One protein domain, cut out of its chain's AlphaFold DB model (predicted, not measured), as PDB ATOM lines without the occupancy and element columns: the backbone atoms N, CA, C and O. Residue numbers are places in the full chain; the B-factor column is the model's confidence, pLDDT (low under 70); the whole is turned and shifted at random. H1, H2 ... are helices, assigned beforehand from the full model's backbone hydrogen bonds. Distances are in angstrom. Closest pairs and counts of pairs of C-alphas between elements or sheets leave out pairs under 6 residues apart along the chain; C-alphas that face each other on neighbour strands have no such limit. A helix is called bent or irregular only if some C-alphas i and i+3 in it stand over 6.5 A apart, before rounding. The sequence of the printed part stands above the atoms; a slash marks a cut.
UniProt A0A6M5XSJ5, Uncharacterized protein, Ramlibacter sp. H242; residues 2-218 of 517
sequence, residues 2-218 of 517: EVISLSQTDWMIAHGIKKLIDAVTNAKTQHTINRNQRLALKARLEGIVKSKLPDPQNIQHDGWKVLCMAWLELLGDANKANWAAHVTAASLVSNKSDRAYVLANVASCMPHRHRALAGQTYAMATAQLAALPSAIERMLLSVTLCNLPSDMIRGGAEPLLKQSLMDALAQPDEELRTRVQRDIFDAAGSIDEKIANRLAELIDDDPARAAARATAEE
ATOM      1  N   GLU A   2      49.935  50.495 -18.260       75.56
ATOM      2  CA  GLU A   2      50.282  51.114 -19.558       75.56
ATOM      3  C   GLU A   2      49.944  50.229 -20.762       75.56
ATOM      4  O   GLU A   2      49.298  50.685 -21.698       75.56
ATOM      5  N   VAL A   3      50.260  48.933 -20.684       77.06
ATOM      6  CA  VAL A   3      49.904  47.966 -21.736       77.06
ATOM      7  C   VAL A   3      48.388  47.929 -21.985       77.06
ATOM      8  O   VAL A   3      47.962  48.046 -23.124       77.06
ATOM      9  N   ILE A   4      47.560  47.876 -20.932       85.69
ATOM     10  CA  ILE A   4      46.085  47.852 -21.052       85.69
ATOM     11  C   ILE A   4      45.566  49.162 -21.670       85.69
ATOM     12  O   ILE A   4      44.637  49.151 -22.473       85.69
ATOM     13  N   SER A   5      46.169  50.304 -21.321       80.31
ATOM     14  CA  SER A   5      45.789  51.597 -21.901       80.31
ATOM     15  C   SER A   5      46.231  51.778 -23.351       80.31
ATOM     16  O   SER A   5      45.642  52.604 -24.040       80.31
ATOM     17  N   LEU A   6      47.216  51.018 -23.828       85.50
ATOM     18  CA  LEU A   6      47.659  51.045 -25.224       85.50
ATOM     19  C   LEU A   6      46.932  50.007 -26.090       85.50
ATOM     20  O   LEU A   6      46.817  50.212 -27.293       85.50
ATOM     21  N   SER A   7      46.375  48.950 -25.489       85.88
ATOM     22  CA  SER A   7      45.564  47.957 -26.199       85.88
ATOM     23  C   SER A   7      44.363  48.594 -26.904       85.88
ATOM     24  O   SER A   7      43.676  49.446 -26.329       85.88
ATOM     25  N   GLN A   8      44.112  48.166 -28.140       82.25
ATOM     26  CA  GLN A   8      42.998  48.651 -28.964       82.25
ATOM     27  C   GLN A   8      41.862  47.630 -29.079       82.25
ATOM     28  O   GLN A   8      40.713  48.039 -29.145       82.25
ATOM     29  N   THR A   9      42.171  46.332 -29.014       87.25
ATOM     30  CA  THR A   9      41.184  45.257 -29.141       87.25
ATOM     31  C   THR A   9      40.562  44.867 -27.802       87.25
ATOM     32  O   THR A   9      41.226  44.798 -26.757       87.25
ATOM     33  N   ASP A  10      39.267  44.584 -27.846       87.69
ATOM     34  CA  ASP A  10      38.427  44.218 -26.706       87.69
ATOM     35  C   ASP A  10      38.952  43.032 -25.883       87.69
ATOM     36  O   ASP A  10      39.098  43.141 -24.659       87.69
ATOM     37  N   TRP A  11      39.303  41.924 -26.534       86.38
ATOM     38  CA  TRP A  11      39.778  40.716 -25.863       86.38
ATOM     39  C   TRP A  11      41.125  40.942 -25.165       86.38
ATOM     40  O   TRP A  11      41.342  40.427 -24.065       86.38
ATOM     41  N   MET A  12      42.026  41.751 -25.743       89.38
ATOM     42  CA  MET A  12      43.319  42.074 -25.126       89.38
ATOM     43  C   MET A  12      43.134  42.941 -23.882       89.38
ATOM     44  O   MET A  12      43.802  42.719 -22.866       89.38
ATOM     45  N   ILE A  13      42.220  43.917 -23.945       91.62
ATOM     46  CA  ILE A  13      41.855  44.754 -22.798       91.62
ATOM     47  C   ILE A  13      41.282  43.868 -21.689       91.62
ATOM     48  O   ILE A  13      41.771  43.910 -20.556       91.62
ATOM     49  N   ALA A  14      40.304  43.021 -22.015       92.06
ATOM     50  CA  ALA A  14      39.663  42.131 -21.057       92.06
ATOM     51  C   ALA A  14      40.652  41.141 -20.426       92.06
ATOM     52  O   ALA A  14      40.710  41.013 -19.202       92.06
ATOM     53  N   HIS A  15      41.496  40.495 -21.233       90.75
ATOM     54  CA  HIS A  15      42.508  39.558 -20.750       90.75
ATOM     55  C   HIS A  15      43.539  40.238 -19.836       90.75
ATOM     56  O   HIS A  15      43.901  39.700 -18.785       90.75
ATOM     57  N   GLY A  16      43.988  41.445 -20.196       92.19
ATOM     58  CA  GLY A  16      44.895  42.241 -19.372       92.19
ATOM     59  C   GLY A  16      44.275  42.634 -18.029       92.19
ATOM     60  O   GLY A  16      44.931  42.519 -16.991       92.19
ATOM     61  N   ILE A  17      43.003  43.045 -18.033       93.81
ATOM     62  CA  ILE A  17      42.240  43.350 -16.814       93.81
ATOM     63  C   ILE A  17      42.116  42.105 -15.936       93.81
ATOM     64  O   ILE A  17      42.427  42.173 -14.747       93.81
ATOM     65  N   LYS A  18      41.730  40.961 -16.510       92.50
ATOM     66  CA  LYS A  18      41.576  39.701 -15.776       92.50
ATOM     67  C   LYS A  18      42.875  39.275 -15.095       92.50
ATOM     68  O   LYS A  18      42.875  39.052 -13.887       92.50
ATOM     69  N   LYS A  19      43.993  39.259 -15.830       90.62
ATOM     70  CA  LYS A  19      45.320  38.939 -15.274       90.62
ATOM     71  C   LYS A  19      45.718  39.873 -14.137       90.62
ATOM     72  O   LYS A  19      46.256  39.419 -13.130       90.62
ATOM     73  N   LEU A  20      45.457  41.170 -14.288       90.69
ATOM     74  CA  LEU A  20      45.768  42.148 -13.251       90.69
ATOM     75  C   LEU A  20      44.913  41.931 -12.001       90.69
ATOM     76  O   LEU A  20      45.445  41.960 -10.897       90.69
ATOM     77  N   ILE A  21      43.613  41.689 -12.163       90.25
ATOM     78  CA  ILE A  21      42.713  41.418 -11.040       90.25
ATOM     79  C   ILE A  21      43.154  40.151 -10.319       90.25
ATOM     80  O   ILE A  21      43.374  40.217  -9.116       90.25
ATOM     81  N   ASP A  22      43.404  39.060 -11.045       87.69
ATOM     82  CA  ASP A  22      43.882  37.805 -10.459       87.69
ATOM     83  C   ASP A  22      45.187  38.001  -9.682       87.69
ATOM     84  O   ASP A  22      45.328  37.489  -8.573       87.69
ATOM     85  N   ALA A  23      46.119  38.799 -10.207       87.00
ATOM     86  CA  ALA A  23      47.365  39.126  -9.521       87.00
ATOM     87  C   ALA A  23      47.156  39.970  -8.252       87.00
ATOM     88  O   ALA A  23      47.912  39.819  -7.296       87.00
ATOM     89  N   VAL A  24      46.155  40.851  -8.215       85.56
ATOM     90  CA  VAL A  24      45.863  41.724  -7.063       85.56
ATOM     91  C   VAL A  24      45.028  41.006  -5.999       85.56
ATOM     92  O   VAL A  24      45.182  41.272  -4.806       85.56
ATOM     93  N   THR A  25      44.143  40.097  -6.407       83.25
ATOM     94  CA  THR A  25      43.252  39.348  -5.510       83.25
ATOM     95  C   THR A  25      43.843  38.019  -5.047       83.25
ATOM     96  O   THR A  25      43.241  37.350  -4.210       83.25
ATOM     97  N   ASN A  26      45.009  37.617  -5.558       82.56
ATOM     98  CA  ASN A  26      45.686  36.398  -5.128       82.56
ATOM     99  C   ASN A  26      46.053  36.472  -3.636       82.56
ATOM    100  O   ASN A  26      46.640  37.448  -3.172       82.56
ATOM    101  N   ALA A  27      45.764  35.406  -2.890       71.88
ATOM    102  CA  ALA A  27      46.036  35.304  -1.458       71.88
ATOM    103  C   ALA A  27      47.498  35.619  -1.072       71.88
ATOM    104  O   ALA A  27      47.750  36.102   0.030       71.88
ATOM    105  N   LYS A  28      48.461  35.391  -1.977       72.69
ATOM    106  CA  LYS A  28      49.891  35.671  -1.749       72.69
ATOM    107  C   LYS A  28      50.256  37.160  -1.844       72.69
ATOM    108  O   LYS A  28      51.211  37.590  -1.206       72.69
ATOM    109  N   THR A  29      49.519  37.941  -2.628       73.19
ATOM    110  CA  THR A  29      49.809  39.354  -2.958       73.19
ATOM    111  C   THR A  29      48.732  40.311  -2.450       73.19
ATOM    112  O   THR A  29      48.917  41.527  -2.463       73.19
ATOM    113  N   GLN A  30      47.612  39.788  -1.942       69.00
ATOM    114  CA  GLN A  30      46.485  40.587  -1.469       69.00
ATOM    115  C   GLN A  30      46.890  41.586  -0.370       69.00
ATOM    116  O   GLN A  30      46.311  42.664  -0.274       69.00
ATOM    117  N   HIS A  31      47.898  41.267   0.442       72.75
ATOM    118  CA  HIS A  31      48.370  42.141   1.521       72.75
ATOM    119  C   HIS A  31      49.311  43.253   1.035       72.75
ATOM    120  O   HIS A  31      49.559  44.205   1.769       72.75
ATOM    121  N   THR A  32      49.812  43.163  -0.198       78.69
ATOM    122  CA  THR A  32      50.758  44.123  -0.781       78.69
ATOM    123  C   THR A  32      50.070  45.411  -1.243       78.69
ATOM    124  O   THR A  32      50.712  46.453  -1.328       78.69
ATOM    125  N   ILE A  33      48.762  45.357  -1.526       81.62
ATOM    126  CA  ILE A  33      47.977  46.495  -2.022       81.62
ATOM    127  C   ILE A  33      46.818  46.768  -1.067       81.62
ATOM    128  O   ILE A  33      45.931  45.927  -0.878       81.62
ATOM    129  N   ASN A  34      46.802  47.971  -0.494       85.94
ATOM    130  CA  ASN A  34      45.776  48.381   0.456       85.94
ATOM    131  C   ASN A  34      44.432  48.691  -0.231       85.94
ATOM    132  O   ASN A  34      44.338  48.867  -1.448       85.94
ATOM    133  N   ARG A  35      43.368  48.792   0.570       86.12
ATOM    134  CA  ARG A  35      42.002  49.032   0.082       86.12
ATOM    135  C   ARG A  35      41.879  50.289  -0.787       86.12
ATOM    136  O   ARG A  35      41.239  50.236  -1.832       86.12
ATOM    137  N   ASN A  36      42.508  51.396  -0.397       88.69
ATOM    138  CA  ASN A  36      42.433  52.652  -1.151       88.69
ATOM    139  C   ASN A  36      43.111  52.527  -2.520       88.69
ATOM    140  O   ASN A  36      42.581  53.008  -3.517       88.69
ATOM    141  N   GLN A  37      44.241  51.821  -2.593       90.12
ATOM    142  CA  GLN A  37      44.932  51.535  -3.849       90.12
ATOM    143  C   GLN A  37      44.101  50.628  -4.765       90.12
ATOM    144  O   GLN A  37      44.058  50.864  -5.971       90.12
ATOM    145  N   ARG A  38      43.389  49.634  -4.214       90.38
ATOM    146  CA  ARG A  38      42.465  48.791  -4.994       90.38
ATOM    147  C   ARG A  38      41.300  49.591  -5.567       90.38
ATOM    148  O   ARG A  38      40.978  49.428  -6.739       90.38
ATOM    149  N   LEU A  39      40.712  50.490  -4.778       91.69
ATOM    150  CA  LEU A  39      39.634  51.366  -5.241       91.69
ATOM    151  C   LEU A  39      40.119  52.367  -6.299       91.69
ATOM    152  O   LEU A  39      39.440  52.572  -7.303       91.69
ATOM    153  N   ALA A  40      41.318  52.932  -6.131       92.25
ATOM    154  CA  ALA A  40      41.935  53.789  -7.142       92.25
ATOM    155  C   ALA A  40      42.217  53.019  -8.445       92.25
ATOM    156  O   ALA A  40      41.981  53.532  -9.540       92.25
ATOM    157  N   LEU A  41      42.683  51.769  -8.339       92.31
ATOM    158  CA  LEU A  41      42.890  50.891  -9.487       92.31
ATOM    159  C   LEU A  41      41.568  50.576 -10.198       92.31
ATOM    160  O   LEU A  41      41.494  50.717 -11.419       92.31
ATOM    161  N   LYS A  42      40.527  50.217  -9.436       94.38
ATOM    162  CA  LYS A  42      39.171  49.983  -9.944       94.38
ATOM    163  C   LYS A  42      38.684  51.178 -10.762       94.38
ATOM    164  O   LYS A  42      38.359  51.006 -11.929       94.38
ATOM    165  N   ALA A  43      38.726  52.386 -10.196       93.69
ATOM    166  CA  ALA A  43      38.260  53.599 -10.870       93.69
ATOM    167  C   ALA A  43      38.997  53.870 -12.196       93.69
ATOM    168  O   ALA A  43      38.374  54.214 -13.201       93.69
ATOM    169  N   ARG A  44      40.322  53.670 -12.232       93.88
ATOM    170  CA  ARG A  44      41.114  53.839 -13.464       93.88
ATOM    171  C   ARG A  44      40.735  52.816 -14.534       93.88
ATOM    172  O   ARG A  44      40.597  53.182 -15.698       93.88
ATOM    173  N   LEU A  45      40.577  51.551 -14.150       94.75
ATOM    174  CA  LEU A  45      40.206  50.479 -15.075       94.75
ATOM    175  C   LEU A  45      38.769  50.634 -15.584       94.75
ATOM    176  O   LEU A  45      38.534  50.438 -16.772       94.75
ATOM    177  N   GLU A  46      37.830  51.066 -14.739       95.31
ATOM    178  CA  GLU A  46      36.471  51.409 -15.171       95.31
ATOM    179  C   GLU A  46      36.470  52.514 -16.234       95.31
ATOM    180  O   GLU A  46      35.703  52.438 -17.192       95.31
ATOM    181  N   GLY A  47      37.333  53.527 -16.089       94.50
ATOM    182  CA  GLY A  47      37.499  54.578 -17.095       94.50
ATOM    183  C   GLY A  47      37.949  54.028 -18.451       94.50
ATOM    184  O   GLY A  47      37.411  54.420 -19.488       94.50
ATOM    185  N   ILE A  48      38.881  53.070 -18.454       93.81
ATOM    186  CA  ILE A  48      39.339  52.398 -19.680       93.81
ATOM    187  C   ILE A  48      38.204  51.572 -20.293       93.81
ATOM    188  O   ILE A  48      37.913  51.716 -21.474       93.81
ATOM    189  N   VAL A  49      37.520  50.753 -19.491       94.56
ATOM    190  CA  VAL A  49      36.414  49.899 -19.955       94.56
ATOM    191  C   VAL A  49      35.288  50.733 -20.564       94.56
ATOM    192  O   VAL A  49      34.813  50.415 -21.647       94.56
ATOM    193  N   LYS A  50      34.881  51.825 -19.909       93.56
ATOM    194  CA  LYS A  50      33.790  52.692 -20.388       93.56
ATOM    195  C   LYS A  50      34.145  53.476 -21.652       93.56
ATOM    196  O   LYS A  50      33.236  53.808 -22.402       93.56
ATOM    197  N   SER A  51      35.422  53.803 -21.857       92.19
ATOM    198  CA  SER A  51      35.871  54.581 -23.021       92.19
ATOM    199  C   SER A  51      36.212  53.721 -24.232       92.19
ATOM    200  O   SER A  51      36.067  54.196 -25.353       92.19
ATOM    201  N   LYS A  52      36.669  52.482 -24.019       91.44
ATOM    202  CA  LYS A  52      37.165  51.614 -25.094       91.44
ATOM    203  C   LYS A  52      36.258  50.445 -25.457       91.44
ATOM    204  O   LYS A  52      36.482  49.861 -26.507       91.44
ATOM    205  N   LEU A  53      35.300  50.071 -24.603       91.69
ATOM    206  CA  LEU A  53      34.411  48.934 -24.855       91.69
ATOM    207  C   LEU A  53      32.942  49.383 -25.018       91.69
ATOM    208  O   LEU A  53      32.443  50.156 -24.186       91.69
ATOM    209  N   PRO A  54      32.216  48.846 -26.019       90.31
ATOM    210  CA  PRO A  54      32.651  47.816 -26.976       90.31
ATOM    211  C   PRO A  54      33.615  48.350 -28.048       90.31
ATOM    212  O   PRO A  54      33.665  49.552 -28.307       90.31
ATOM    213  N   ASP A  55      34.391  47.445 -28.644       86.19
ATOM    214  CA  ASP A  55      35.312  47.770 -29.733       86.19
ATOM    215  C   ASP A  55      34.508  48.041 -31.022       86.19
ATOM    216  O   ASP A  55      33.751  47.170 -31.459       86.19
ATOM    217  N   PRO A  56      34.643  49.226 -31.649       82.69
ATOM    218  CA  PRO A  56      33.886  49.558 -32.853       82.69
ATOM    219  C   PRO A  56      34.264  48.705 -34.075       82.69
ATOM    220  O   PRO A  56      33.453  48.588 -34.994       82.69
ATOM    221  N   GLN A  57      35.472  48.132 -34.108       84.12
ATOM    222  CA  GLN A  57      35.995  47.367 -35.244       84.12
ATOM    223  C   GLN A  57      35.765  45.854 -35.124       84.12
ATOM    224  O   GLN A  57      35.904  45.154 -36.122       84.12
ATOM    225  N   ASN A  58      35.402  45.353 -33.937       85.31
ATOM    226  CA  ASN A  58      35.251  43.921 -33.660       85.31
ATOM    227  C   ASN A  58      33.872  43.607 -33.056       85.31
ATOM    228  O   ASN A  58      32.840  43.934 -33.643       85.31
ATOM    229  N   ILE A  59      33.823  42.925 -31.906       81.81
ATOM    230  CA  ILE A  59      32.570  42.507 -31.279       81.81
ATOM    231  C   ILE A  59      31.861  43.737 -30.699       81.81
ATOM    232  O   ILE A  59      32.299  44.340 -29.720       81.81
ATOM    233  N   GLN A  60      30.714  44.078 -31.287       86.88
ATOM    234  CA  GLN A  60      29.996  45.315 -30.958       86.88
ATOM    235  C   GLN A  60      29.010  45.187 -29.786       86.88
ATOM    236  O   GLN A  60      28.479  46.195 -29.322       86.88
ATOM    237  N   HIS A  61      28.732  43.977 -29.289       90.69
ATOM    238  CA  HIS A  61      27.885  43.813 -28.105       90.69
ATOM    239  C   HIS A  61      28.679  44.019 -26.802       90.69
ATOM    240  O   HIS A  61      29.889  43.815 -26.736       90.69
ATOM    241  N   ASP A  62      27.984  44.324 -25.705       93.12
ATOM    242  CA  ASP A  62      28.591  44.680 -24.409       93.12
ATOM    243  C   ASP A  62      29.231  43.502 -23.635       93.12
ATOM    244  O   ASP A  62      29.512  43.613 -22.443       93.12
ATOM    245  N   GLY A  63      29.500  42.356 -24.268       94.56
ATOM    246  CA  GLY A  63      29.905  41.125 -23.567       94.56
ATOM    247  C   GLY A  63      31.203  41.299 -22.774       94.56
ATOM    248  O   GLY A  63      31.243  41.080 -21.561       94.56
ATOM    249  N   TRP A  64      32.245  41.799 -23.440       94.44
ATOM    250  CA  TRP A  64      33.527  42.106 -22.802       94.44
ATOM    251  C   TRP A  64      33.423  43.191 -21.738       94.44
ATOM    252  O   TRP A  64      34.076  43.110 -20.696       94.44
ATOM    253  N   LYS A  65      32.571  44.189 -21.971       95.06
ATOM    254  CA  LYS A  65      32.324  45.271 -21.023       95.06
ATOM    255  C   LYS A  65      31.704  44.735 -19.736       95.06
ATOM    256  O   LYS A  65      32.200  45.050 -18.657       95.06
ATOM    257  N   VAL A  66      30.682  43.883 -19.841       96.38
ATOM    258  CA  VAL A  66      30.034  43.240 -18.687       96.38
ATOM    259  C   VAL A  66      31.036  42.403 -17.897       96.38
ATOM    260  O   VAL A  66      31.108  42.545 -16.677       96.38
ATOM    261  N   LEU A  67      31.865  41.596 -18.568       95.50
ATOM    262  CA  LEU A  67      32.897  40.797 -17.902       95.50
ATOM    263  C   LEU A  67      33.913  41.650 -17.150       95.50
ATOM    264  O   LEU A  67      34.180  41.398 -15.976       95.50
ATOM    265  N   CYS A  68      34.441  42.686 -17.802       95.81
ATOM    266  CA  CYS A  68      35.400  43.580 -17.170       95.81
ATOM    267  C   CYS A  68      34.793  44.255 -15.938       95.81
ATOM    268  O   CYS A  68      35.425  44.283 -14.885       95.81
ATOM    269  N   MET A  69      33.559  44.755 -16.043       95.94
ATOM    270  CA  MET A  69      32.874  45.387 -14.917       95.94
ATOM    271  C   MET A  69      32.620  44.398 -13.772       95.94
ATOM    272  O   MET A  69      32.882  44.741 -12.620       95.94
ATOM    273  N   ALA A  70      32.204  43.163 -14.072       95.25
ATOM    274  CA  ALA A  70      32.010  42.114 -13.073       95.25
ATOM    275  C   ALA A  70      33.320  41.742 -12.359       95.25
ATOM    276  O   ALA A  70      33.349  41.642 -11.133       95.25
ATOM    277  N   TRP A  71      34.436  41.599 -13.080       94.62
ATOM    278  CA  TRP A  71      35.727  41.325 -12.444       94.62
ATOM    279  C   TRP A  71      36.195  42.492 -11.572       94.62
ATOM    280  O   TRP A  71      36.732  42.270 -10.487       94.62
ATOM    281  N   LEU A  72      35.982  43.737 -12.005       94.62
ATOM    282  CA  LEU A  72      36.371  44.930 -11.246       94.62
ATOM    283  C   LEU A  72      35.634  45.057  -9.907       94.62
ATOM    284  O   LEU A  72      36.155  45.682  -8.978       94.62
ATOM    285  N   GLU A  73      34.469  44.423  -9.756       94.06
ATOM    286  CA  GLU A  73      33.781  44.338  -8.466       94.06
ATOM    287  C   GLU A  73      34.588  43.605  -7.391       94.06
ATOM    288  O   GLU A  73      34.435  43.911  -6.209       94.06
ATOM    289  N   LEU A  74      35.510  42.718  -7.779       90.69
ATOM    290  CA  LEU A  74      36.403  42.017  -6.851       90.69
ATOM    291  C   LEU A  74      37.395  42.947  -6.140       90.69
ATOM    292  O   LEU A  74      37.939  42.593  -5.094       90.69
ATOM    293  N   LEU A  75      37.639  44.141  -6.689       90.00
ATOM    294  CA  LEU A  75      38.533  45.139  -6.097       90.00
ATOM    295  C   LEU A  75      37.834  46.037  -5.060       90.00
ATOM    296  O   LEU A  75      38.505  46.852  -4.423       90.00
ATOM    297  N   GLY A  76      36.514  45.910  -4.882       84.62
ATOM    298  CA  GLY A  76      35.725  46.741  -3.968       84.62
ATOM    299  C   GLY A  76      34.691  45.964  -3.149       84.62
ATOM    300  O   GLY A  76      34.679  44.737  -3.111       84.62
ATOM    301  N   ASP A  77      33.795  46.706  -2.494       78.62
ATOM    302  CA  ASP A  77      32.714  46.147  -1.673       78.62
ATOM    303  C   ASP A  77      31.412  46.053  -2.475       78.62
ATOM    304  O   ASP A  77      30.432  46.750  -2.206       78.62
ATOM    305  N   ALA A  78      31.402  45.195  -3.494       82.50
ATOM    306  CA  ALA A  78      30.198  44.953  -4.279       82.50
ATOM    307  C   ALA A  78      29.122  44.254  -3.441       82.50
ATOM    308  O   ALA A  78      29.379  43.230  -2.787       82.50
ATOM    309  N   ASN A  79      27.909  44.806  -3.488       87.69
ATOM    310  CA  ASN A  79      26.735  44.247  -2.836       87.69
ATOM    311  C   ASN A  79      25.920  43.382  -3.818       87.69
ATOM    312  O   ASN A  79      26.230  43.269  -5.004       87.69
ATOM    313  N   LYS A  80      24.847  42.757  -3.323       89.38
ATOM    314  CA  LYS A  80      23.987  41.887  -4.141       89.38
ATOM    315  C   LYS A  80      23.360  42.617  -5.342       89.38
ATOM    316  O   LYS A  80      23.170  41.991  -6.378       89.38
ATOM    317  N   ALA A  81      23.052  43.910  -5.217       92.44
ATOM    318  CA  ALA A  81      22.465  44.701  -6.298       92.44
ATOM    319  C   ALA A  81      23.471  44.961  -7.432       92.44
ATOM    320  O   ALA A  81      23.089  44.858  -8.594       92.44
ATOM    321  N   ASN A  82      24.753  45.199  -7.116       93.44
ATOM    322  CA  ASN A  82      25.813  45.293  -8.129       93.44
ATOM    323  C   ASN A  82      25.896  44.004  -8.960       93.44
ATOM    324  O   ASN A  82      25.857  44.046 -10.186       93.44
ATOM    325  N   TRP A  83      25.936  42.845  -8.294       95.62
ATOM    326  CA  TRP A  83      25.984  41.551  -8.981       95.62
ATOM    327  C   TRP A  83      24.725  41.269  -9.800       95.62
ATOM    328  O   TRP A  83      24.833  40.798 -10.927       95.62
ATOM    329  N   ALA A  84      23.540  41.597  -9.276       95.62
ATOM    330  CA  ALA A  84      22.292  41.458 -10.020       95.62
ATOM    331  C   ALA A  84      22.287  42.316 -11.298       95.62
ATOM    332  O   ALA A  84      21.861  41.833 -12.343       95.62
ATOM    333  N   ALA A  85      22.828  43.538 -11.247       96.38
ATOM    334  CA  ALA A  85      22.957  44.394 -12.425       96.38
ATOM    335  C   ALA A  85      23.859  43.768 -13.503       96.38
ATOM    336  O   ALA A  85      23.503  43.795 -14.681       96.38
ATOM    337  N   HIS A  86      24.975  43.138 -13.113       96.88
ATOM    338  CA  HIS A  86      25.852  42.420 -14.052       96.88
ATOM    339  C   HIS A  86      25.158  41.209 -14.686       96.88
ATOM    340  O   HIS A  86      25.330  40.971 -15.877       96.88
ATOM    341  N   VAL A  87      24.326  40.480 -13.935       97.44
ATOM    342  CA  VAL A  87      23.517  39.366 -14.470       97.44
ATOM    343  C   VAL A  87      22.479  39.865 -15.478       97.44
ATOM    344  O   VAL A  87      22.315  39.274 -16.549       97.44
ATOM    345  N   THR A  88      21.794  40.969 -15.169       97.62
ATOM    346  CA  THR A  88      20.850  41.599 -16.098       97.62
ATOM    347  C   THR A  88      21.560  42.042 -17.374       97.62
ATOM    348  O   THR A  88      21.103  41.703 -18.462       97.62
ATOM    349  N   ALA A  89      22.704  42.719 -17.260       96.81
ATOM    350  CA  ALA A  89      23.479  43.161 -18.416       96.81
ATOM    351  C   ALA A  89      24.001  41.979 -19.254       96.81
ATOM    352  O   ALA A  89      23.888  41.997 -20.477       96.81
ATOM    353  N   ALA A  90      24.484  40.911 -18.610       97.25
ATOM    354  CA  ALA A  90      24.899  39.682 -19.286       97.25
ATOM    355  C   ALA A  90      23.752  39.046 -20.088       97.25
ATOM    356  O   ALA A  90      23.962  38.558 -21.194       97.25
ATOM    357  N   SER A  91      22.525  39.092 -19.565       95.56
ATOM    358  CA  SER A  91      21.345  38.508 -20.219       95.56
ATOM    359  C   SER A  91      20.931  39.244 -21.502       95.56
ATOM    360  O   SER A  91      20.276  38.651 -22.362       95.56
ATOM    361  N   LEU A  92      21.332  40.511 -21.642       95.81
ATOM    362  CA  LEU A  92      21.053  41.360 -22.805       95.81
ATOM    363  C   LEU A  92      22.056  41.175 -23.953       95.81
ATOM    364  O   LEU A  92      21.842  41.726 -25.032       95.81
ATOM    365  N   VAL A  93      23.127  40.398 -23.757       95.88
ATOM    366  CA  VAL A  93      24.054  40.047 -24.841       95.88
ATOM    367  C   VAL A  93      23.286  39.298 -25.938       95.88
ATOM    368  O   VAL A  93      22.577  38.326 -25.666       95.88
ATOM    369  N   SER A  94      23.394  39.790 -27.175       92.25
ATOM    370  CA  SER A  94      22.582  39.343 -28.313       92.25
ATOM    371  C   SER A  94      22.972  37.953 -28.815       92.25
ATOM    372  O   SER A  94      22.096  37.131 -29.092       92.25
ATOM    373  N   ASN A  95      24.274  37.668 -28.904       92.69
ATOM    374  CA  ASN A  95      24.780  36.358 -29.289       92.69
ATOM    375  C   ASN A  95      24.556  35.350 -28.148       92.69
ATOM    376  O   ASN A  95      24.941  35.585 -27.004       92.69
ATOM    377  N   LYS A  96      23.920  34.214 -28.455       92.00
ATOM    378  CA  LYS A  96      23.573  33.189 -27.457       92.00
ATOM    379  C   LYS A  96      24.802  32.511 -26.845       92.00
ATOM    380  O   LYS A  96      24.797  32.265 -25.639       92.00
ATOM    381  N   SER A  97      25.815  32.219 -27.660       94.06
ATOM    382  CA  SER A  97      27.065  31.594 -27.221       94.06
ATOM    383  C   SER A  97      27.831  32.550 -26.310       94.06
ATOM    384  O   SER A  97      28.139  32.212 -25.165       94.06
ATOM    385  N   ASP A  98      27.990  33.804 -26.744       94.62
ATOM    386  CA  ASP A  98      28.656  34.831 -25.939       94.62
ATOM    387  C   ASP A  98      27.883  35.127 -24.655       94.62
ATOM    388  O   ASP A  98      28.471  35.275 -23.589       94.62
ATOM    389  N   ARG A  99      26.548  35.140 -24.701       95.88
ATOM    390  CA  ARG A  99      25.712  35.285 -23.504       95.88
ATOM    391  C   ARG A  99      25.930  34.148 -22.509       95.88
ATOM    392  O   ARG A  99      26.063  34.415 -21.316       95.88
ATOM    393  N   ALA A 100      25.970  32.898 -22.972       96.00
ATOM    394  CA  ALA A 100      26.259  31.743 -22.123       96.00
ATOM    395  C   ALA A 100      27.654  31.864 -21.486       96.00
ATOM    396  O   ALA A 100      27.800  31.718 -20.269       96.00
ATOM    397  N   TYR A 101      28.655  32.221 -22.291       95.62
ATOM    398  CA  TYR A 101      30.025  32.453 -21.841       95.62
ATOM    399  C   TYR A 101      30.113  33.568 -20.789       95.62
ATOM    400  O   TYR A 101      30.733  33.391 -19.734       95.62
ATOM    401  N   VAL A 102      29.464  34.710 -21.040       96.69
ATOM    402  CA  VAL A 102      29.468  35.866 -20.139       96.69
ATOM    403  C   VAL A 102      28.779  35.518 -18.821       96.69
ATOM    404  O   VAL A 102      29.362  35.741 -17.762       96.69
ATOM    405  N   LEU A 103      27.586  34.913 -18.856       96.69
ATOM    406  CA  LEU A 103      26.855  34.498 -17.651       96.69
ATOM    407  C   LEU A 103      27.678  33.537 -16.782       96.69
ATOM    408  O   LEU A 103      27.763  33.729 -15.568       96.69
ATOM    409  N   ALA A 104      28.327  32.541 -17.388       95.19
ATOM    410  CA  ALA A 104      29.148  31.583 -16.653       95.19
ATOM    411  C   ALA A 104      30.373  32.243 -15.998       95.19
ATOM    412  O   ALA A 104      30.695  31.947 -14.847       95.19
ATOM    413  N   ASN A 105      31.026  33.179 -16.688       94.88
ATOM    414  CA  ASN A 105      32.152  33.937 -16.140       94.88
ATOM    415  C   ASN A 105      31.727  34.930 -15.043       94.88
ATOM    416  O   ASN A 105      32.441  35.099 -14.052       94.88
ATOM    417  N   VAL A 106      30.557  35.566 -15.169       95.56
ATOM    418  CA  VAL A 106      29.993  36.384 -14.085       95.56
ATOM    419  C   VAL A 106      29.697  35.503 -12.869       95.56
ATOM    420  O   VAL A 106      30.077  35.856 -11.756       95.56
ATOM    421  N   ALA A 107      29.093  34.327 -13.065       94.50
ATOM    422  CA  ALA A 107      28.830  33.380 -11.985       94.50
ATOM    423  C   ALA A 107      30.119  32.884 -11.304       94.50
ATOM    424  O   ALA A 107      30.164  32.787 -10.076       94.50
ATOM    425  N   SER A 108      31.170  32.595 -12.080       92.56
ATOM    426  CA  SER A 108      32.427  32.036 -11.567       92.56
ATOM    427  C   SER A 108      33.196  33.002 -10.665       92.56
ATOM    428  O   SER A 108      33.898  32.555  -9.760       92.56
ATOM    429  N   CYS A 109      33.038  34.314 -10.865       91.50
ATOM    430  CA  CYS A 109      33.724  35.332 -10.072       91.50
ATOM    431  C   CYS A 109      32.924  35.852  -8.866       91.50
ATOM    432  O   CYS A 109      33.458  36.632  -8.081       91.50
ATOM    433  N   MET A 110      31.672  35.428  -8.656       91.88
ATOM    434  CA  MET A 110      30.900  35.894  -7.500       91.88
ATOM    435  C   MET A 110      31.486  35.378  -6.167       91.88
ATOM    436  O   MET A 110      31.723  34.179  -6.016       91.88
ATOM    437  N   PRO A 111      31.639  36.240  -5.140       89.25
ATOM    438  CA  PRO A 111      32.062  35.814  -3.807       89.25
ATOM    439  C   PRO A 111      31.113  34.787  -3.167       89.25
ATOM    440  O   PRO A 111      29.900  34.844  -3.370       89.25
ATOM    441  N   HIS A 112      31.630  33.927  -2.277       88.06
ATOM    442  CA  HIS A 112      30.855  32.856  -1.619       88.06
ATOM    443  C   HIS A 112      29.562  33.343  -0.927       88.06
ATOM    444  O   HIS A 112      28.542  32.657  -0.942       88.06
ATOM    445  N   ARG A 113      29.547  34.566  -0.379       88.94
ATOM    446  CA  ARG A 113      28.343  35.201   0.207       88.94
ATOM    447  C   ARG A 113      27.175  35.388  -0.778       88.94
ATOM    448  O   ARG A 113      26.048  35.626  -0.355       88.94
ATOM    449  N   HIS A 114      27.428  35.289  -2.083       91.56
ATOM    450  CA  HIS A 114      26.438  35.404  -3.155       91.56
ATOM    451  C   HIS A 114      26.211  34.077  -3.902       91.56
ATOM    452  O   HIS A 114      25.637  34.077  -4.987       91.56
ATOM    453  N   ARG A 115      26.591  32.935  -3.306       89.81
ATOM    454  CA  ARG A 115      26.514  31.595  -3.919       89.81
ATOM    455  C   ARG A 115      25.146  31.243  -4.514       89.81
ATOM    456  O   ARG A 115      25.097  30.615  -5.563       89.81
ATOM    457  N   ALA A 116      24.048  31.675  -3.890       92.00
ATOM    458  CA  ALA A 116      22.699  31.442  -4.414       92.00
ATOM    459  C   ALA A 116      22.456  32.153  -5.760       92.00
ATOM    460  O   ALA A 116      21.967  31.535  -6.701       92.00
ATOM    461  N   LEU A 117      22.838  33.432  -5.869       94.12
ATOM    462  CA  LEU A 117      22.729  34.192  -7.120       94.12
ATOM    463  C   LEU A 117      23.685  33.634  -8.180       94.12
ATOM    464  O   LEU A 117      23.317  33.510  -9.345       94.12
ATOM    465  N   ALA A 118      24.890  33.252  -7.763       92.69
ATOM    466  CA  ALA A 118      25.881  32.653  -8.640       92.69
ATOM    467  C   ALA A 118      25.363  31.332  -9.247       92.69
ATOM    468  O   ALA A 118      25.460  31.138 -10.454       92.69
ATOM    469  N   GLY A 119      24.731  30.468  -8.441       91.56
ATOM    470  CA  GLY A 119      24.115  29.222  -8.912       91.56
ATOM    471  C   GLY A 119      22.978  29.450  -9.909       91.56
ATOM    472  O   GLY A 119      22.932  28.795 -10.946       91.56
ATOM    473  N   GLN A 120      22.104  30.427  -9.644       94.06
ATOM    474  CA  GLN A 120      21.049  30.823 -10.589       94.06
ATOM    475  C   GLN A 120      21.636  31.333 -11.911       94.06
ATOM    476  O   GLN A 120      21.190  30.936 -12.982       94.06
ATOM    477  N   THR A 121      22.676  32.164 -11.836       95.31
ATOM    478  CA  THR A 121      23.357  32.723 -13.014       95.31
ATOM    479  C   THR A 121      24.022  31.622 -13.845       95.31
ATOM    480  O   THR A 121      23.917  31.621 -15.070       95.31
ATOM    481  N   TYR A 122      24.660  30.646 -13.196       93.69
ATOM    482  CA  TYR A 122      25.259  29.506 -13.887       93.69
ATOM    483  C   TYR A 122      24.202  28.613 -14.551       93.69
ATOM    484  O   TYR A 122      24.381  28.203 -15.693       93.69
ATOM    485  N   ALA A 123      23.061  28.383 -13.895       92.69
ATOM    486  CA  ALA A 123      21.941  27.660 -14.500       92.69
ATOM    487  C   ALA A 123      21.371  28.382 -15.737       92.69
ATOM    488  O   ALA A 123      20.981  27.741 -16.710       92.69
ATOM    489  N   MET A 124      21.362  29.720 -15.742       94.88
ATOM    490  CA  MET A 124      21.016  30.487 -16.944       94.88
ATOM    491  C   MET A 124      22.034  30.252 -18.064       94.88
ATOM    492  O   MET A 124      21.634  30.076 -19.212       94.88
ATOM    493  N   ALA A 125      23.333  30.215 -17.748       94.94
ATOM    494  CA  ALA A 125      24.383  29.949 -18.730       94.94
ATOM    495  C   ALA A 125      24.236  28.563 -19.378       94.94
ATOM    496  O   ALA A 125      24.274  28.448 -20.602       94.94
ATOM    497  N   THR A 126      24.000  27.519 -18.578       92.81
ATOM    498  CA  THR A 126      23.823  26.152 -19.091       92.81
ATOM    499  C   THR A 126      22.531  25.992 -19.892       92.81
ATOM    500  O   THR A 126      22.518  25.270 -20.885       92.81
ATOM    501  N   ALA A 127      21.466  26.720 -19.543       93.31
ATOM    502  CA  ALA A 127      20.252  26.770 -20.355       93.31
ATOM    503  C   ALA A 127      20.493  27.425 -21.730       93.31
ATOM    504  O   ALA A 127      19.956  26.960 -22.733       93.31
ATOM    505  N   GLN A 128      21.318  28.478 -21.799       94.25
ATOM    506  CA  GLN A 128      21.704  29.092 -23.077       94.25
ATOM    507  C   GLN A 128      22.554  28.146 -23.930       94.25
ATOM    508  O   GLN A 128      22.288  28.015 -25.121       94.25
ATOM    509  N   LEU A 129      23.520  27.463 -23.311       93.88
ATOM    510  CA  LEU A 129      24.351  26.443 -23.949       93.88
ATOM    511  C   LEU A 129      23.500  25.316 -24.553       93.88
ATOM    512  O   LEU A 129      23.659  24.985 -25.723       93.88
ATOM    513  N   ALA A 130      22.557  24.763 -23.786       91.31
ATOM    514  CA  ALA A 130      21.673  23.694 -24.255       91.31
ATOM    515  C   ALA A 130      20.779  24.128 -25.432       91.31
ATOM    516  O   ALA A 130      20.392  23.303 -26.254       91.31
ATOM    517  N   ALA A 131      20.470  25.424 -25.535       92.12
ATOM    518  CA  ALA A 131      19.659  25.993 -26.607       92.12
ATOM    519  C   ALA A 131      20.456  26.358 -27.878       92.12
ATOM    520  O   ALA A 131      19.871  26.915 -28.817       92.12
ATOM    521  N   LEU A 132      21.771  26.105 -27.920       93.19
ATOM    522  CA  LEU A 132      22.581  26.346 -29.115       93.19
ATOM    523  C   LEU A 132      22.299  25.283 -30.188       93.19
ATOM    524  O   LEU A 132      22.296  24.089 -29.880       93.19
ATOM    525  N   PRO A 133      22.101  25.685 -31.458       89.69
ATOM    526  CA  PRO A 133      21.798  24.746 -32.535       89.69
ATOM    527  C   PRO A 133      23.013  23.889 -32.920       89.69
ATOM    528  O   PRO A 133      22.866  22.693 -33.175       89.69
ATOM    529  N   SER A 134      24.214  24.474 -32.921       90.88
ATOM    530  CA  SER A 134      25.445  23.803 -33.339       90.88
ATOM    531  C   SER A 134      25.967  22.857 -32.255       90.88
ATOM    532  O   SER A 134      26.300  23.290 -31.152       90.88
ATOM    533  N   ALA A 135      26.077  21.566 -32.582       88.19
ATOM    534  CA  ALA A 135      26.686  20.568 -31.699       88.19
ATOM    535  C   ALA A 135      28.156  20.887 -31.409       88.19
ATOM    536  O   ALA A 135      28.587  20.813 -30.262       88.19
ATOM    537  N   ILE A 136      28.887  21.345 -32.428       90.44
ATOM    538  CA  ILE A 136      30.294  21.735 -32.305       90.44
ATOM    539  C   ILE A 136      30.443  22.881 -31.296       90.44
ATOM    540  O   ILE A 136      31.286  22.815 -30.404       90.44
ATOM    541  N   GLU A 137      29.593  23.908 -31.381       90.94
ATOM    542  CA  GLU A 137      29.622  25.020 -30.421       90.94
ATOM    543  C   GLU A 137      29.263  24.558 -29.009       90.94
ATOM    544  O   GLU A 137      29.947  24.936 -28.058       90.94
ATOM    545  N   ARG A 138      28.232  23.711 -28.857       93.00
ATOM    546  CA  ARG A 138      27.874  23.141 -27.550       93.00
ATOM    547  C   ARG A 138      29.043  22.391 -26.933       93.00
ATOM    548  O   ARG A 138      29.312  22.576 -25.749       93.00
ATOM    549  N   MET A 139      29.749  21.587 -27.720       92.12
ATOM    550  CA  MET A 139      30.896  20.813 -27.258       92.12
ATOM    551  C   MET A 139      32.038  21.721 -26.778       92.12
ATOM    552  O   MET A 139      32.460  21.652 -25.622       92.12
ATOM    553  N   LEU A 140      32.499  22.631 -27.644       91.06
ATOM    554  CA  LEU A 140      33.628  23.519 -27.347       91.06
ATOM    555  C   LEU A 140      33.326  24.463 -26.176       91.06
ATOM    556  O   LEU A 140      34.165  24.681 -25.294       91.06
ATOM    557  N   LEU A 141      32.107  25.004 -26.130       93.38
ATOM    558  CA  LEU A 141      31.694  25.880 -25.045       93.38
ATOM    559  C   LEU A 141      31.515  25.100 -23.734       93.38
ATOM    560  O   LEU A 141      31.915  25.614 -22.695       93.38
ATOM    561  N   SER A 142      31.018  23.855 -23.755       93.19
ATOM    562  CA  SER A 142      30.927  23.009 -22.548       93.19
ATOM    563  C   SER A 142      32.288  22.831 -21.878       93.19
ATOM    564  O   SER A 142      32.424  23.088 -20.682       93.19
ATOM    565  N   VAL A 143      33.312  22.464 -22.658       92.19
ATOM    566  CA  VAL A 143      34.696  22.344 -22.172       92.19
ATOM    567  C   VAL A 143      35.181  23.676 -21.594       92.19
ATOM    568  O   VAL A 143      35.733  23.726 -20.492       92.19
ATOM    569  N   THR A 144      34.914  24.776 -22.299       91.81
ATOM    570  CA  THR A 144      35.286  26.127 -21.857       91.81
ATOM    571  C   THR A 144      34.648  26.492 -20.512       91.81
ATOM    572  O   THR A 144      35.331  27.019 -19.635       91.81
ATOM    573  N   LEU A 145      33.358  26.194 -20.318       91.81
ATOM    574  CA  LEU A 145      32.651  26.491 -19.070       91.81
ATOM    575  C   LEU A 145      33.170  25.644 -17.904       91.81
ATOM    576  O   LEU A 145      33.372  26.181 -16.816       91.81
ATOM    577  N   CYS A 146      33.429  24.354 -18.128       90.62
ATOM    578  CA  CYS A 146      33.939  23.439 -17.103       90.62
ATOM    579  C   CYS A 146      35.342  23.819 -16.601       90.62
ATOM    580  O   CYS A 146      35.667  23.566 -15.443       90.62
ATOM    581  N   ASN A 147      36.146  24.486 -17.434       88.38
ATOM    582  CA  ASN A 147      37.485  24.958 -17.076       88.38
ATOM    583  C   ASN A 147      37.499  26.260 -16.249       88.38
ATOM    584  O   ASN A 147      38.569  26.731 -15.845       88.38
ATOM    585  N   LEU A 148      36.340  26.864 -15.964       88.69
ATOM    586  CA  LEU A 148      36.273  28.063 -15.130       88.69
ATOM    587  C   LEU A 148      36.641  27.754 -13.661       88.69
ATOM    588  O   LEU A 148      36.188  26.756 -13.094       88.69
ATOM    589  N   PRO A 149      37.418  28.624 -12.984       80.38
ATOM    590  CA  PRO A 149      37.925  28.368 -11.636       80.38
ATOM    591  C   PRO A 149      36.859  28.639 -10.557       80.38
ATOM    592  O   PRO A 149      36.948  29.617  -9.818       80.38
ATOM    593  N   SER A 150      35.837  27.784 -10.460       80.88
ATOM    594  CA  SER A 150      34.774  27.889  -9.450       80.88
ATOM    595  C   SER A 150      34.314  26.522  -8.944       80.88
ATOM    596  O   SER A 150      33.918  25.659  -9.728       80.88
ATOM    597  N   ASP A 151      34.294  26.334  -7.622       77.88
ATOM    598  CA  ASP A 151      33.861  25.081  -6.979       77.88
ATOM    599  C   ASP A 151      32.409  24.713  -7.306       77.88
ATOM    600  O   ASP A 151      32.042  23.542  -7.376       77.88
ATOM    601  N   MET A 152      31.566  25.721  -7.530       76.44
ATOM    602  CA  MET A 152      30.178  25.516  -7.935       76.44
ATOM    603  C   MET A 152      30.089  24.932  -9.349       76.44
ATOM    604  O   MET A 152      29.284  24.037  -9.587       76.44
ATOM    605  N   ILE A 153      30.942  25.410 -10.258       73.31
ATOM    606  CA  ILE A 153      31.025  24.930 -11.640       73.31
ATOM    607  C   ILE A 153      31.540  23.490 -11.656       73.31
ATOM    608  O   ILE A 153      30.946  22.642 -12.319       73.31
ATOM    609  N   ARG A 154      32.553  23.178 -10.834       79.25
ATOM    610  CA  ARG A 154      33.072  21.809 -10.656       79.25
ATOM    611  C   ARG A 154      31.976  20.818 -10.253       79.25
ATOM    612  O   ARG A 154      31.930  19.718 -10.789       79.25
ATOM    613  N   GLY A 155      31.059  21.220  -9.369       79.00
ATOM    614  CA  GLY A 155      29.937  20.378  -8.931       79.00
ATOM    615  C   GLY A 155      28.891  20.069 -10.012       79.00
ATOM    616  O   GLY A 155      28.127  19.123  -9.852       79.00
ATOM    617  N   GLY A 156      28.848  20.843 -11.103       80.19
ATOM    618  CA  GLY A 156      27.924  20.654 -12.227       80.19
ATOM    619  C   GLY A 156      28.598  20.259 -13.544       80.19
ATOM    620  O   GLY A 156      27.929  20.240 -14.574       80.19
ATOM    621  N   ALA A 157      29.905  19.980 -13.534       86.19
ATOM    622  CA  ALA A 157      30.691  19.762 -14.746       86.19
ATOM    623  C   ALA A 157      30.452  18.389 -15.391       86.19
ATOM    624  O   ALA A 157      30.432  18.275 -16.611       86.19
ATOM    625  N   GLU A 158      30.235  17.345 -14.589       89.19
ATOM    626  CA  GLU A 158      30.107  15.975 -15.097       89.19
ATOM    627  C   GLU A 158      28.940  15.788 -16.090       89.19
ATOM    628  O   GLU A 158      29.185  15.257 -17.173       89.19
ATOM    629  N   PRO A 159      27.705  16.265 -15.826       89.75
ATOM    630  CA  PRO A 159      26.622  16.181 -16.808       89.75
ATOM    631  C   PRO A 159      26.926  16.919 -18.121       89.75
ATOM    632  O   PRO A 159      26.562  16.440 -19.192       89.75
ATOM    633  N   LEU A 160      27.611  18.068 -18.044       90.69
ATOM    634  CA  LEU A 160      27.994  18.868 -19.211       90.69
ATOM    635  C   LEU A 160      29.045  18.152 -20.058       90.69
ATOM    636  O   LEU A 160      28.878  18.029 -21.269       90.69
ATOM    637  N   LEU A 161      30.100  17.639 -19.421       92.06
ATOM    638  CA  LEU A 161      31.153  16.886 -20.101       92.06
ATOM    639  C   LEU A 161      30.611  15.583 -20.693       92.06
ATOM    640  O   LEU A 161      30.955  15.243 -21.820       92.06
ATOM    641  N   LYS A 162      29.698  14.905 -19.990       91.00
ATOM    642  CA  LYS A 162      29.011  13.719 -20.511       91.00
ATOM    643  C   LYS A 162      28.197  14.036 -21.765       91.00
ATOM    644  O   LYS A 162      28.324  13.320 -22.752       91.00
ATOM    645  N   GLN A 163      27.385  15.095 -21.756       89.38
ATOM    646  CA  GLN A 163      26.619  15.479 -22.946       89.38
ATOM    647  C   GLN A 163      27.542  15.909 -24.093       89.38
ATOM    648  O   GLN A 163      27.349  15.480 -25.223       89.38
ATOM    649  N   SER A 164      28.579  16.697 -23.795       91.81
ATOM    650  CA  SER A 164      29.593  17.107 -24.772       91.81
ATOM    651  C   SER A 164      30.298  15.907 -25.402       91.81
ATOM    652  O   SER A 164      30.607  15.921 -26.590       91.81
ATOM    653  N   LEU A 165      30.546  14.857 -24.623       90.06
ATOM    654  CA  LEU A 165      31.156  13.630 -25.105       90.06
ATOM    655  C   LEU A 165      30.220  12.857 -26.041       90.06
ATOM    656  O   LEU A 165      30.663  12.367 -27.075       90.06
ATOM    657  N   MET A 166      28.929  12.776 -25.710       87.12
ATOM    658  CA  MET A 166      27.930  12.166 -26.595       87.12
ATOM    659  C   MET A 166      27.805  12.943 -27.912       87.12
ATOM    660  O   MET A 166      27.805  12.338 -28.982       87.12
ATOM    661  N   ASP A 167      27.777  14.277 -27.848       88.56
ATOM    662  CA  ASP A 167      27.748  15.145 -29.031       88.56
ATOM    663  C   ASP A 167      29.017  14.965 -29.893       88.56
ATOM    664  O   ASP A 167      28.922  14.971 -31.123       88.56
ATOM    665  N   ALA A 168      30.182  14.748 -29.263       88.38
ATOM    666  CA  ALA A 168      31.450  14.471 -29.942       88.38
ATOM    667  C   ALA A 168      31.459  13.103 -30.638       88.38
ATOM    668  O   ALA A 168      31.917  12.995 -31.774       88.38
ATOM    669  N   LEU A 169      30.931  12.063 -29.986       84.19
ATOM    670  CA  LEU A 169      30.815  10.721 -30.570       84.19
ATOM    671  C   LEU A 169      29.886  10.689 -31.787       84.19
ATOM    672  O   LEU A 169      30.087   9.877 -32.683       84.19
ATOM    673  N   ALA A 170      28.898  11.582 -31.835       85.00
ATOM    674  CA  ALA A 170      28.006  11.726 -32.977       85.00
ATOM    675  C   ALA A 170      28.636  12.484 -34.167       85.00
ATOM    676  O   ALA A 170      28.002  12.572 -35.220       85.00
ATOM    677  N   GLN A 171      29.848  13.048 -34.031       86.06
ATOM    678  CA  GLN A 171      30.507  13.763 -35.128       86.06
ATOM    679  C   GLN A 171      31.179  12.792 -36.117       86.06
ATOM    680  O   GLN A 171      31.953  11.924 -35.695       86.06
ATOM    681  N   PRO A 172      30.946  12.961 -37.436       77.94
ATOM    682  CA  PRO A 172      31.572  12.127 -38.462       77.94
ATOM    683  C   PRO A 172      33.069  12.428 -38.625       77.94
ATOM    684  O   PRO A 172      33.840  11.520 -38.920       77.94
ATOM    685  N   ASP A 173      33.473  13.680 -38.394       83.81
ATOM    686  CA  ASP A 173      34.860  14.140 -38.466       83.81
ATOM    687  C   ASP A 173      35.696  13.529 -37.329       83.81
ATOM    688  O   ASP A 173      35.497  13.824 -36.148       83.81
ATOM    689  N   GLU A 174      36.625  12.650 -37.705       77.81
ATOM    690  CA  GLU A 174      37.499  11.932 -36.782       77.81
ATOM    691  C   GLU A 174      38.512  12.842 -36.082       77.81
ATOM    692  O   GLU A 174      38.771  12.661 -34.889       77.81
ATOM    693  N   GLU A 175      39.047  13.845 -36.776       80.19
ATOM    694  CA  GLU A 175      40.029  14.769 -36.212       80.19
ATOM    695  C   GLU A 175      39.368  15.663 -35.159       80.19
ATOM    696  O   GLU A 175      39.843  15.768 -34.021       80.19
ATOM    697  N   LEU A 176      38.215  16.244 -35.502       81.75
ATOM    698  CA  LEU A 176      37.422  17.046 -34.577       81.75
ATOM    699  C   LEU A 176      36.982  16.223 -33.363       81.75
ATOM    700  O   LEU A 176      37.110  16.694 -32.228       81.75
ATOM    701  N   ARG A 177      36.481  15.002 -33.591       84.56
ATOM    702  CA  ARG A 177      36.060  14.079 -32.529       84.56
ATOM    703  C   ARG A 177      37.211  13.800 -31.568       84.56
ATOM    704  O   ARG A 177      37.041  13.981 -30.364       84.56
ATOM    705  N   THR A 178      38.377  13.435 -32.092       79.50
ATOM    706  CA  THR A 178      39.566  13.096 -31.295       79.50
ATOM    707  C   THR A 178      40.051  14.295 -30.484       79.50
ATOM    708  O   THR A 178      40.291  14.182 -29.280       79.50
ATOM    709  N   ARG A 179      40.133  15.474 -31.114       85.94
ATOM    710  CA  ARG A 179      40.537  16.714 -30.443       85.94
ATOM    711  C   ARG A 179      39.608  17.053 -29.282       85.94
ATOM    712  O   ARG A 179      40.073  17.292 -28.174       85.94
ATOM    713  N   VAL A 180      38.298  17.052 -29.525       86.56
ATOM    714  CA  VAL A 180      37.315  17.425 -28.503       86.56
ATOM    715  C   VAL A 180      37.238  16.387 -27.387       86.56
ATOM    716  O   VAL A 180      37.112  16.763 -26.226       86.56
ATOM    717  N   GLN A 181      37.351  15.092 -27.699       86.38
ATOM    718  CA  GLN A 181      37.428  14.042 -26.681       86.38
ATOM    719  C   GLN A 181      38.608  14.268 -25.739       86.38
ATOM    720  O   GLN A 181      38.416  14.254 -24.523       86.38
ATOM    721  N   ARG A 182      39.800  14.541 -26.281       85.31
ATOM    722  CA  ARG A 182      40.976  14.869 -25.469       85.31
ATOM    723  C   ARG A 182      40.704  16.072 -24.567       85.31
ATOM    724  O   ARG A 182      40.908  15.976 -23.363       85.31
ATOM    725  N   ASP A 183      40.168  17.159 -25.117       87.69
ATOM    726  CA  ASP A 183      39.894  18.371 -24.341       87.69
ATOM    727  C   ASP A 183      38.835  18.131 -23.232       87.69
ATOM    728  O   ASP A 183      38.919  18.714 -22.148       87.69
ATOM    729  N   ILE A 184      37.860  17.237 -23.462       90.44
ATOM    730  CA  ILE A 184      36.885  16.784 -22.455       90.44
ATOM    731  C   ILE A 184      37.572  15.989 -21.341       90.44
ATOM    732  O   ILE A 184      37.290  16.229 -20.164       90.44
ATOM    733  N   PHE A 185      38.457  15.052 -21.689       87.44
ATOM    734  CA  PHE A 185      39.189  14.241 -20.716       87.44
ATOM    735  C   PHE A 185      40.170  15.071 -19.892       87.44
ATOM    736  O   PHE A 185      40.210  14.919 -18.671       87.44
ATOM    737  N   ASP A 186      40.878  16.006 -20.521       85.69
ATOM    738  CA  ASP A 186      41.755  16.956 -19.840       85.69
ATOM    739  C   ASP A 186      40.962  17.824 -18.855       85.69
ATOM    740  O   ASP A 186      41.346  17.974 -17.688       85.69
ATOM    741  N   ALA A 187      39.808  18.353 -19.286       86.75
ATOM    742  CA  ALA A 187      38.916  19.110 -18.413       86.75
ATOM    743  C   ALA A 187      38.420  18.246 -17.243       86.75
ATOM    744  O   ALA A 187      38.509  18.675 -16.090       86.75
ATOM    745  N   ALA A 188      37.968  17.016 -17.507       88.62
ATOM    746  CA  ALA A 188      37.507  16.078 -16.485       88.62
ATOM    747  C   ALA A 188      38.605  15.757 -15.460       88.62
ATOM    748  O   ALA A 188      38.380  15.917 -14.261       88.62
ATOM    749  N   GLY A 189      39.805  15.389 -15.918       84.44
ATOM    750  CA  GLY A 189      40.947  15.062 -15.062       84.44
ATOM    751  C   GLY A 189      41.431  16.250 -14.227       84.44
ATOM    752  O   GLY A 189      41.836  16.079 -13.078       84.44
ATOM    753  N   SER A 190      41.325  17.476 -14.753       83.50
ATOM    754  CA  SER A 190      41.642  18.698 -13.998       83.50
ATOM    755  C   SER A 190      40.633  19.015 -12.876       83.50
ATOM    756  O   SER A 190      40.956  19.736 -11.916       83.50
ATOM    757  N   ILE A 191      39.405  18.493 -12.990       85.38
ATOM    758  CA  ILE A 191      38.323  18.670 -12.019       85.38
ATOM    759  C   ILE A 191      38.379  17.565 -10.964       85.38
ATOM    760  O   ILE A 191      38.523  17.879  -9.781       85.38
ATOM    761  N   ASP A 192      38.260  16.309 -11.398       82.62
ATOM    762  CA  ASP A 192      38.326  15.091 -10.587       82.62
ATOM    763  C   ASP A 192      38.623  13.890 -11.503       82.62
ATOM    764  O   ASP A 192      37.857  13.576 -12.414       82.62
ATOM    765  N   GLU A 193      39.711  13.176 -11.218       82.25
ATOM    766  CA  GLU A 193      40.138  11.954 -11.912       82.25
ATOM    767  C   GLU A 193      39.012  10.909 -12.026       82.25
ATOM    768  O   GLU A 193      38.880  10.228 -13.043       82.25
ATOM    769  N   LYS A 194      38.118  10.827 -11.031       86.88
ATOM    770  CA  LYS A 194      36.976   9.902 -11.071       86.88
ATOM    771  C   LYS A 194      35.963  10.244 -12.161       86.88
ATOM    772  O   LYS A 194      35.290   9.338 -12.644       86.88
ATOM    773  N   ILE A 195      35.822  11.520 -12.528       86.62
ATOM    774  CA  ILE A 195      34.944  11.935 -13.629       86.62
ATOM    775  C   ILE A 195      35.534  11.442 -14.949       86.62
ATOM    776  O   ILE A 195      34.800  10.880 -15.753       86.62
ATOM    777  N   ALA A 196      36.849  11.583 -15.149       85.81
ATOM    778  CA  ALA A 196      37.517  11.093 -16.355       85.81
ATOM    779  C   ALA A 196      37.324   9.577 -16.530       85.81
ATOM    780  O   ALA A 196      36.919   9.137 -17.604       85.81
ATOM    781  N   ASN A 197      37.486   8.800 -15.453       82.75
ATOM    782  CA  ASN A 197      37.268   7.349 -15.483       82.75
ATOM    783  C   ASN A 197      35.818   6.983 -15.839       82.75
ATOM    784  O   ASN A 197      35.591   6.175 -16.733       82.75
ATOM    785  N   ARG A 198      34.823   7.633 -15.214       87.38
ATOM    786  CA  ARG A 198      33.401   7.407 -15.544       87.38
ATOM    787  C   ARG A 198      33.057   7.795 -16.983       87.38
ATOM    788  O   ARG A 198      32.198   7.172 -17.597       87.38
ATOM    789  N   LEU A 199      33.689   8.840 -17.520       85.88
ATOM    790  CA  LEU A 199      33.507   9.227 -18.920       85.88
ATOM    791  C   LEU A 199      34.142   8.211 -19.875       85.88
ATOM    792  O   LEU A 199      33.557   7.951 -20.921       85.88
ATOM    793  N   ALA A 200      35.276   7.609 -19.511       82.06
ATOM    794  CA  ALA A 200      35.914   6.556 -20.300       82.06
ATOM    795  C   ALA A 200      35.048   5.283 -20.375       82.06
ATOM    796  O   ALA A 200      34.925   4.700 -21.447       82.06
ATOM    797  N   GLU A 201      34.366   4.910 -19.288       82.19
ATOM    798  CA  GLU A 201      33.439   3.760 -19.258       82.19
ATOM    799  C   GLU A 201      32.251   3.911 -20.231       82.19
ATOM    800  O   GLU A 201      31.741   2.929 -20.762       82.19
ATOM    801  N   LEU A 202      31.806   5.141 -20.524       74.62
ATOM    802  CA  LEU A 202      30.729   5.401 -21.502       74.62
ATOM    803  C   LEU A 202      31.156   5.141 -22.956       74.62
ATOM    804  O   LEU A 202      30.347   5.247 -23.880       74.62
ATOM    805  N   ILE A 203      32.437   4.860 -23.151       67.69
ATOM    806  CA  ILE A 203      33.135   4.773 -24.418       67.69
ATOM    807  C   ILE A 203      33.707   3.338 -24.536       67.69
ATOM    808  O   ILE A 203      34.697   3.144 -25.206       67.69
ATOM    809  N   ASP A 204      33.114   2.272 -23.988       53.53
ATOM    810  CA  ASP A 204      33.781   0.940 -24.006       53.53
ATOM    811  C   ASP A 204      33.678   0.131 -25.337       53.53
ATOM    812  O   ASP A 204      34.571  -0.645 -25.657       53.53
ATOM    813  N   ASP A 205      32.677   0.360 -26.203       52.66
ATOM    814  CA  ASP A 205      32.364  -0.540 -27.350       52.66
ATOM    815  C   ASP A 205      32.903  -0.171 -28.773       52.66
ATOM    816  O   ASP A 205      32.264  -0.514 -29.766       52.66
ATOM    817  N   ASP A 206      34.046   0.510 -28.956       55.41
ATOM    818  CA  ASP A 206      34.540   0.866 -30.321       55.41
ATOM    819  C   ASP A 206      36.010   0.442 -30.572       55.41
ATOM    820  O   ASP A 206      36.897   0.844 -29.817       55.41
ATOM    821  N   PRO A 207      36.311  -0.326 -31.641       44.00
ATOM    822  CA  PRO A 207      37.665  -0.748 -32.023       44.00
ATOM    823  C   PRO A 207      38.683   0.383 -32.248       44.00
ATOM    824  O   PRO A 207      39.875   0.170 -32.018       44.00
ATOM    825  N   ALA A 208      38.255   1.595 -32.631       51.09
ATOM    826  CA  ALA A 208      39.141   2.764 -32.732       51.09
ATOM    827  C   ALA A 208      39.693   3.211 -31.358       51.09
ATOM    828  O   ALA A 208      40.629   4.010 -31.270       51.09
ATOM    829  N   ARG A 209      39.148   2.669 -30.259       56.12
ATOM    830  CA  ARG A 209      39.478   3.052 -28.882       56.12
ATOM    831  C   ARG A 209      40.576   2.237 -28.232       56.12
ATOM    832  O   ARG A 209      41.078   2.696 -27.218       56.12
ATOM    833  N   ALA A 210      41.017   1.105 -28.778       56.69
ATOM    834  CA  ALA A 210      42.196   0.434 -28.216       56.69
ATOM    835  C   ALA A 210      43.423   1.369 -28.257       56.69
ATOM    836  O   ALA A 210      44.157   1.487 -27.278       56.69
ATOM    837  N   ALA A 211      43.576   2.115 -29.355       52.50
ATOM    838  CA  ALA A 211      44.633   3.108 -29.518       52.50
ATOM    839  C   ALA A 211      44.397   4.370 -28.667       52.50
ATOM    840  O   ALA A 211      45.309   4.830 -27.981       52.50
ATOM    841  N   ALA A 212      43.172   4.912 -28.654       52.78
ATOM    842  CA  ALA A 212      42.848   6.098 -27.856       52.78
ATOM    843  C   ALA A 212      42.947   5.833 -26.342       52.78
ATOM    844  O   ALA A 212      43.416   6.688 -25.597       52.78
ATOM    845  N   ARG A 213      42.567   4.632 -25.893       60.41
ATOM    846  CA  ARG A 213      42.697   4.185 -24.503       60.41
ATOM    847  C   ARG A 213      44.153   3.994 -24.108       60.41
ATOM    848  O   ARG A 213      44.534   4.506 -23.067       60.41
ATOM    849  N   ALA A 214      44.956   3.327 -24.938       64.44
ATOM    850  CA  ALA A 214      46.391   3.205 -24.686       64.44
ATOM    851  C   ALA A 214      47.044   4.591 -24.556       64.44
ATOM    852  O   ALA A 214      47.797   4.832 -23.622       64.44
ATOM    853  N   THR A 215      46.658   5.533 -25.424       65.81
ATOM    854  CA  THR A 215      47.136   6.924 -25.366       65.81
ATOM    855  C   THR A 215      46.684   7.631 -24.081       65.81
ATOM    856  O   THR A 215      47.478   8.313 -23.441       65.81
ATOM    857  N   ALA A 216      45.420   7.466 -23.674       67.06
ATOM    858  CA  ALA A 216      44.880   8.079 -22.460       67.06
ATOM    859  C   ALA A 216      45.495   7.492 -21.178       67.06
ATOM    860  O   ALA A 216      45.821   8.243 -20.261       67.06
ATOM    861  N   GLU A 217      45.684   6.171 -21.113       74.81
ATOM    862  CA  GLU A 217      46.384   5.497 -20.012       74.81
ATOM    863  C   GLU A 217      47.837   5.992 -19.922       74.81
ATOM    864  O   GLU A 217      48.276   6.407 -18.848       74.81
ATOM    865  N   GLU A 218      48.540   6.084 -21.054       76.62
ATOM    866  CA  GLU A 218      49.897   6.636 -21.135       76.62
ATOM    867  C   GLU A 218      49.950   8.113 -20.682       76.62
ATOM    868  O   GLU A 218      50.869   8.536 -19.974       76.62
TER     869      GLU A 218
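Overview. This is residues 2 to 218 of the 517 residues of an uncharacterized protein of Ramlibacter sp. H242 (UniProt A0A6M5XSJ5). The domain is a curved solenoid of antiparallel helices: H2, H4, H6, H8 and H11 stand side by side in an inner row bent like a C, and H3, H5, H7, H10 and H12 make a looser row along its outer side. H1 packs on H2 at one end, and H13 lies near H11 at the other. The printed part has 217 residues with thirteen named helices, H1 to H13 in order along the chain, and no named strand; the class is all helix. It is compact, with a radius of gyration of the C-alphas of 19.2 A, yet elongated, with spans of 61 by 38 by 33 A.

Arrangement. H1, residues 2 to 6, touches residues 12 to 17 of H2, residues 10 to 25, closest at the C-alphas of Ile 4 and Ile 13, 5.5 A. H3, residues 35 to 52, and H4, residues 63 to 75, form a helical hairpin, closest at the C-alphas of Arg 38 and Leu 75, 5.5 A. H2 and H4 touch at a shallow tilt of 15 degrees, the same way, with the C-alphas of Ala 14 and Cys 68 5.9 A apart. H5, residues 80 to 91, is apart from H3. H6, residues 96 to 109, touches H4 at 3 degrees, the same way, closest at the C-alphas of Ala 70 and Val 106, 6.2 A. H6 and H7, residues 112 to 130, form a hairpin, with the C-alphas of Ala 100 and Ala 125 4.3 A apart. H7 has a kink of 37 degrees near residue 119 and is irregular, with C-alphas 113 and 116 8.2 A apart. The hub is H8, residues 135 to 146, which touches five helices; one is H9, residues 151 to 154, only just and only at the corner, with 3 pairs of C-alphas within 8 A. H10, residues 157 to 169, and H11, residues 174 to 191, form a hairpin, closest at the C-alphas of Ala 168 and Arg 177, 5.3 A. H2 to H8 with H10 and H11 are an up and down bundle, each helix running against the one before. H12, residues 193 to 201, touches H11 at the C-alphas of Ala 188 and Ala 196, 5.0 A. H13, residues 209 to 218, touches no helix. Every O i to N i+4 pair is within hydrogen-bond range except in H4, 7 of 9, and H7, 13 of 15; H9 is too short for one.

Along the chain. H1 begins at C-alpha 2, (50.282, 51.114, -19.558), and H13 ends at C-alpha 218, (49.897, 6.636, -21.135). First to last C-alpha, H7 measures 26.1 A, H3 25.8 A and H11 25.7 A.

Size, cuts and confidence. The C-alphas of Asn 36 and Pro 207, the two farthest apart, are 61.9 A apart. The printed part has no cut, and no link is long. Its mean pLDDT is 86.7; residue 30 and residues 203 to 216 are under 70.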